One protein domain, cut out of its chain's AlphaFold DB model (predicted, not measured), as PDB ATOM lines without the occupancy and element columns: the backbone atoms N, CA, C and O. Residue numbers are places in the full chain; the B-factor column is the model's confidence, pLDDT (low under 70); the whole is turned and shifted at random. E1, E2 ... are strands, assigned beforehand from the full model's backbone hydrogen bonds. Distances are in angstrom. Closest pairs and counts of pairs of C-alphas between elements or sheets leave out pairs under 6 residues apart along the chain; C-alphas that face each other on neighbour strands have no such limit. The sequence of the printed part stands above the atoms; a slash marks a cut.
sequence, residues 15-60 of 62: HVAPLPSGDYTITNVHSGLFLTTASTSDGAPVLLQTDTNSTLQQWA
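AT A GLANCE: This is residues 15 to 60 of the 62 residues of the protein "Ricin B-type lectin domain-containing protein" of Streptomyces roseochromogenus subsp. oscitans DS 12.976 (UniProt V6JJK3). With little regular structure, two short strand hairpins, E1 with E2 and E3 with E4, make an L, and residues 50 to 60 fold back into its angle. The four named strands, in that order, hold 17 of 46 printed residues in two antiparallel sheets; the class is all strand, with no named helix. The whole is compact, radius of gyration of the C-alphas 10.1 A, spanning 25 by 25 by 15 A.

IN THESE COORDINATES: E1, residues 15 to 18, begins with C-alpha 15 at (-22.031, 13.289, 55.318). E2, residues 24 to 28, is 13.2 A long. E3 is residues 34 to 37; E4, residues 46 to 49, ends with C-alpha 49 at (-22.896, 4.264, 44.171).

HOW THE PARTS SIT: Hairpin E1 and E2, antiparallel at 163 degrees, has N 17 and O 25 within hydrogen-bond range, 2.9 A. Hairpin E3 and E4, at 138 degrees, has N 36 and O 47, 2.8 A. E2 and E3 come closest at C-alphas 27 and 34, 4.4 A.

THE WHOLE: C-alphas 30 and 41, the farthest apart, are 27.7 A apart. The printed part has no cut; no printed residue is under 70 in pLDDT.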
ATOM      1  N   HIS A  15     -23.280  13.353  54.575       76.88
ATOM      2  CA  HIS A  15     -22.031  13.289  55.318       76.88
ATOM      3  C   HIS A  15     -20.898  13.683  54.375       76.88
ATOM      4  O   HIS A  15     -20.779  13.107  53.297       76.88
ATOM      5  N   VAL A  16     -20.103  14.675  54.762       83.38
ATOM      6  CA  VAL A  16     -18.941  15.124  53.993       83.38
ATOM      7  C   VAL A  16     -17.701  14.775  54.803       83.38
ATOM      8  O   VAL A  16     -17.499  15.334  55.881       83.38
ATOM      9  N   ALA A  17     -16.907  13.826  54.311       85.31
ATOM     10  CA  ALA A  17     -15.709  13.351  54.994       85.31
ATOM     11  C   ALA A  17     -14.451  13.808  54.238       85.31
ATOM     12  O   ALA A  17     -14.343  13.526  53.041       85.31
ATOM     13  N   PRO A  18     -13.506  14.496  54.904       86.75
ATOM     14  CA  PRO A  18     -12.257  14.908  54.278       86.75
ATOM     15  C   PRO A  18     -11.352  13.700  54.012       86.75
ATOM     16  O   PRO A  18     -11.287  12.760  54.808       86.75
ATOM     17  N   LEU A  19     -10.611  13.761  52.913       85.12
ATOM     18  CA  LEU A  19      -9.561  12.821  52.548       85.12
ATOM     19  C   LEU A  19      -8.180  13.435  52.815       85.12
ATOM     20  O   LEU A  19      -8.014  14.653  52.734       85.12
ATOM     21  N   PRO A  20      -7.146  12.610  53.064       83.94
ATOM     22  CA  PRO A  20      -5.772  13.093  53.221       83.94
ATOM     23  C   PRO A  20      -5.220  13.850  52.002       83.94
ATOM     24  O   PRO A  20      -4.242  14.578  52.145       83.94
ATOM     25  N   SER A  21      -5.821  13.676  50.818       82.94
ATOM     26  CA  SER A  21      -5.462  14.401  49.591       82.94
ATOM     27  C   SER A  21      -5.906  15.867  49.589       82.94
ATOM     28  O   SER A  21      -5.397  16.637  48.781       82.94
ATOM     29  N   GLY A  22      -6.820  16.257  50.484       87.12
ATOM     30  CA  GLY A  22      -7.494  17.559  50.462       87.12
ATOM     31  C   GLY A  22      -8.872  17.532  49.793       87.12
ATOM     32  O   GLY A  22      -9.605  18.511  49.892       87.12
ATOM     33  N   ASP A  23      -9.247  16.412  49.172       90.50
ATOM     34  CA  ASP A  23     -10.585  16.206  48.611       90.50
ATOM     35  C   ASP A  23     -11.582  15.741  49.676       90.50
ATOM     36  O   ASP A  23     -11.226  15.419  50.812       90.50
ATOM     37  N   TYR A  24     -12.850  15.645  49.294       89.81
ATOM     38  CA  TYR A  24     -13.927  15.172  50.151       89.81
ATOM     39  C   TYR A  24     -14.675  14.010  49.510       89.81
ATOM     40  O   TYR A  24     -14.878  13.967  48.299       89.81
ATOM     41  N   THR A  25     -15.167  13.093  50.334       90.56
ATOM     42  CA  THR A  25     -16.227  12.167  49.926       90.56
ATOM     43  C   THR A  25     -17.565  12.671  50.445       90.56
ATOM     44  O   THR A  25     -17.651  13.227  51.542       90.56
ATOM     45  N   ILE A  26     -18.616  12.501  49.644       89.75
ATOM     46  CA  ILE A  26     -19.975  12.906  50.005       89.75
ATOM     47  C   ILE A  26     -20.840  11.656  50.052       89.75
ATOM     48  O   ILE A  26     -21.069  11.019  49.027       89.75
ATOM     49  N   THR A  27     -21.363  11.326  51.224       89.56
ATOM     50  CA  THR A  27     -22.194  10.142  51.442       89.56
ATOM     51  C   THR A  27     -23.623  10.558  51.757       89.56
ATOM     52  O   THR A  27     -23.885  11.434  52.583       89.56
ATOM     53  N   ASN A  28     -24.588   9.923  51.104       84.88
ATOM     54  CA  ASN A  28     -25.987  10.025  51.485       84.88
ATOM     55  C   ASN A  28     -26.202   9.221  52.775       84.88
ATOM     56  O   ASN A  28     -26.047   8.003  52.766       84.88
ATOM     57  N   VAL A  29     -26.570   9.888  53.872       79.00
ATOM     58  CA  VAL A  29     -26.707   9.241  55.190       79.00
ATOM     59  C   VAL A  29     -27.819   8.191  55.207       79.00
ATOM     60  O   VAL A  29     -27.708   7.195  55.913       79.00
ATOM     61  N   HIS A  30     -28.865   8.362  54.394       80.69
ATOM     62  CA  HIS A  30     -29.978   7.418  54.347       80.69
ATOM     63  C   HIS A  30     -29.612   6.110  53.635       80.69
ATOM     64  O   HIS A  30     -30.041   5.041  54.058       80.69
ATOM     65  N   SER A  31     -28.830   6.183  52.554       83.69
ATOM     66  CA  SER A  31     -28.485   5.003  51.750       83.69
ATOM     67  C   SER A  31     -27.076   4.461  51.993       83.69
ATOM     68  O   SER A  31     -26.771   3.363  51.537       83.69
ATOM     69  N   GLY A  32     -26.197   5.224  52.649       85.50
ATOM     70  CA  GLY A  32     -24.767   4.917  52.755       85.50
ATOM     71  C   GLY A  32     -24.014   5.003  51.420       85.50
ATOM     72  O   GLY A  32     -22.851   4.618  51.349       85.50
ATOM     73  N   LEU A  33     -24.666   5.487  50.355       89.88
ATOM     74  CA  LEU A  33     -24.076   5.575  49.021       89.88
ATOM     75  C   LEU A  33     -23.324   6.889  48.832       89.88
ATOM     76  O   LEU A  33     -23.741   7.946  49.307       89.88
ATOM     77  N   PHE A  34     -22.246   6.811  48.071       92.75
ATOM     78  CA  PHE A  34     -21.325   7.887  47.777       92.75
ATOM     79  C   PHE A  34     -21.732   8.600  46.495       92.75
ATOM     80  O   PHE A  34     -22.102   7.978  45.491       92.75
ATOM     81  N   LEU A  35     -21.655   9.925  46.533       92.25
ATOM     82  CA  LEU A  35     -21.827  10.773  45.371       92.25
ATOM     83  C   LEU A  35     -20.703  10.472  44.381       92.25
ATOM     84  O   LEU A  35     -19.528  10.628  44.703       92.25
ATOM     85  N   THR A  36     -21.083  10.008  43.197       94.69
ATOM     86  CA  THR A  36     -20.172   9.498  42.176       94.69
ATOM     87  C   THR A  36     -20.486  10.171  40.851       94.69
ATOM     88  O   THR A  36     -21.630  10.121  40.396       94.69
ATOM     89  N   THR A  37     -19.494  10.785  40.216       95.25
ATOM     90  CA  THR A  37     -19.651  11.254  38.835       95.25
ATOM     91  C   THR A  37     -19.462  10.097  37.851       95.25
ATOM     92  O   THR A  37     -18.609   9.235  38.052       95.25
ATOM     93  N   ALA A  38     -20.247  10.049  36.773       92.56
ATOM     94  CA  ALA A  38     -20.086   9.018  35.745       92.56
ATOM     95  C   ALA A  38     -18.787   9.181  34.931       92.56
ATOM     96  O   ALA A  38     -18.285   8.207  34.369       92.56
ATOM     97  N   SER A  39     -18.247  10.399  34.857       91.31
ATOM     98  CA  SER A  39     -16.947  10.697  34.251       91.31
ATOM     99  C   SER A  39     -16.393  12.032  34.759       91.31
ATOM    100  O   SER A  39     -17.083  12.793  35.433       91.31
ATOM    101  N   THR A  40     -15.144  12.346  34.415       89.62
ATOM    102  CA  THR A  40     -14.520  13.653  34.697       89.62
ATOM    103  C   THR A  40     -14.848  14.708  33.635       89.62
ATOM    104  O   THR A  40     -14.169  15.726  33.550       89.62
ATOM    105  N   SER A  41     -15.816  14.440  32.756       92.19
ATOM    106  CA  SER A  41     -16.220  15.369  31.701       92.19
ATOM    107  C   SER A  41     -17.228  16.378  32.238       92.19
ATOM    108  O   SER A  41     -18.095  16.033  33.041       92.19
ATOM    109  N   ASP A  42     -17.171  17.605  31.735       89.12
ATOM    110  CA  ASP A  42     -18.157  18.622  32.083       89.12
ATOM    111  C   ASP A  42     -19.571  18.167  31.701       89.12
ATOM    112  O   ASP A  42     -19.817  17.661  30.603       89.12
ATOM    113  N   GLY A  43     -20.510  18.331  32.634       90.50
ATOM    114  CA  GLY A  43     -21.889  17.873  32.467       90.50
ATOM    115  C   GLY A  43     -22.089  16.369  32.667       90.50
ATOM    116  O   GLY A  43     -23.188  15.873  32.406       90.50
ATOM    117  N   ALA A  44     -21.072  15.637  33.135       92.06
ATOM    118  CA  ALA A  44     -21.236  14.240  33.510       92.06
ATOM    119  C   ALA A  44     -22.340  14.083  34.574       92.06
ATOM    120  O   ALA A  44     -22.405  14.861  35.532       92.06
ATOM    121  N   PRO A  45     -23.224  13.083  34.425       93.69
ATOM    122  CA  PRO A  45     -24.262  12.845  35.408       93.69
ATOM    123  C   PRO A  45     -23.645  12.401  36.732       93.69
ATOM    124  O   PRO A  45     -22.706  11.603  36.773       93.69
ATOM    125  N   VAL A  46     -24.231  12.890  37.821       91.75
ATOM    126  CA  VAL A  46     -23.860  12.518  39.182       91.75
ATOM    127  C   VAL A  46     -24.902  11.552  39.729       91.75
ATOM    128  O   VAL A  46     -26.102  11.831  39.707       91.75
ATOM    129  N   LEU A  47     -24.438  10.408  40.216       93.19
ATOM    130  CA  LEU A  47     -25.258   9.335  40.760       93.19
ATOM    131  C   LEU A  47     -24.767   8.912  42.150       93.19
ATOM    132  O   LEU A  47     -23.778   9.424  42.669       93.19
ATOM    133  N   LEU A  48     -25.489   7.983  42.771       91.56
ATOM    134  CA  LEU A  48     -25.122   7.386  44.050       91.56
ATOM    135  C   LEU A  48     -24.663   5.946  43.819       91.56
ATOM    136  O   LEU A  48     -25.418   5.146  43.264       91.56
ATOM    137  N   GLN A  49     -23.450   5.619  44.252       93.62
ATOM    138  CA  GLN A  49     -22.896   4.264  44.171       93.62
ATOM    139  C   GLN A  49     -22.302   3.838  45.509       93.62
ATOM    140  O   GLN A  49     -22.072   4.658  46.392       93.62
ATOM    141  N   THR A  50     -22.076   2.539  45.681       93.50
ATOM    142  CA  THR A  50     -21.298   2.035  46.817       93.50
ATOM    143  C   THR A  50     -19.899   2.635  46.794       93.50
ATOM    144  O   THR A  50     -19.400   2.982  45.722       93.50
ATOM    145  N   ASP A  51     -19.264   2.746  47.956       92.12
ATOM    146  CA  ASP A  51     -17.861   3.149  48.010       92.12
ATOM    147  C   ASP A  51     -17.016   2.198  47.151       92.12
ATOM    148  O   ASP A  51     -17.058   0.975  47.308       92.12
ATOM    149  N   THR A  52     -16.300   2.778  46.195       92.75
ATOM    150  CA  THR A  52     -15.364   2.082  45.304       92.75
ATOM    151  C   THR A  52     -13.940   2.597  45.475       92.75
ATOM    152  O   THR A  52     -13.045   2.143  44.765       92.75
ATOM    153  N   ASN A  53     -13.724   3.555  46.385       88.31
ATOM    154  CA  ASN A  53     -12.477   4.302  46.526       88.31
ATOM    155  C   ASN A  53     -12.020   4.992  45.221       88.31
ATOM    156  O   ASN A  53     -10.844   5.296  45.036       88.31
ATOM    157  N   SER A  54     -12.948   5.221  44.287       91.94
ATOM    158  CA  SER A  54     -12.655   5.843  42.998       91.94
ATOM    159  C   SER A  54     -12.454   7.348  43.152       91.94
ATOM    160  O   SER A  54     -13.159   7.999  43.922       91.94
ATOM    161  N   THR A  55     -11.573   7.934  42.341       93.44
ATOM    162  CA  THR A  55     -11.438   9.397  42.225       93.44
ATOM    163  C   THR A  55     -12.725  10.059  41.731       93.44
ATOM    164  O   THR A  55     -12.958  11.228  42.007       93.44
ATOM    165  N   LEU A  56     -13.620   9.305  41.082       94.25
ATOM    166  CA  LEU A  56     -14.957   9.772  40.695       94.25
ATOM    167  C   LEU A  56     -15.895   9.999  41.897       94.25
ATOM    168  O   LEU A  56     -16.992  10.531  41.724       94.25
ATOM    169  N   GLN A  57     -15.495   9.564  43.094       94.81
ATOM    170  CA  GLN A  57     -16.202   9.772  44.364       94.81
ATOM    171  C   GLN A  57     -15.529  10.830  45.246       94.81
ATOM    172  O   GLN A  57     -15.959  11.049  46.382       94.81
ATOM    173  N   GLN A  58     -14.479  11.470  44.731       93.62
ATOM    174  CA  GLN A  58     -13.708  12.499  45.411       93.62
ATOM    175  C   GLN A  58     -14.061  13.855  44.810       93.62
ATOM    176  O   GLN A  58     -14.100  14.025  43.593       93.62
ATOM    177  N   TRP A  59     -14.353  14.811  45.681       90.56
ATOM    178  CA  TRP A  59     -14.859  16.120  45.307       90.56
ATOM    179  C   TRP A  59     -13.968  17.188  45.917       90.56
ATOM    180  O   TRP A  59     -13.817  17.249  47.138       90.56
ATOM    181  N   ALA A  60     -13.419  18.049  45.069       90.62
ATOM    182  CA  ALA A  60     -12.851  19.306  45.515       90.62
ATOM    183  C   ALA A  60     -14.000  20.256  45.889       90.62
ATOM    184  O   ALA A  60     -14.964  20.404  45.133       90.62
TER     185      ALA A  60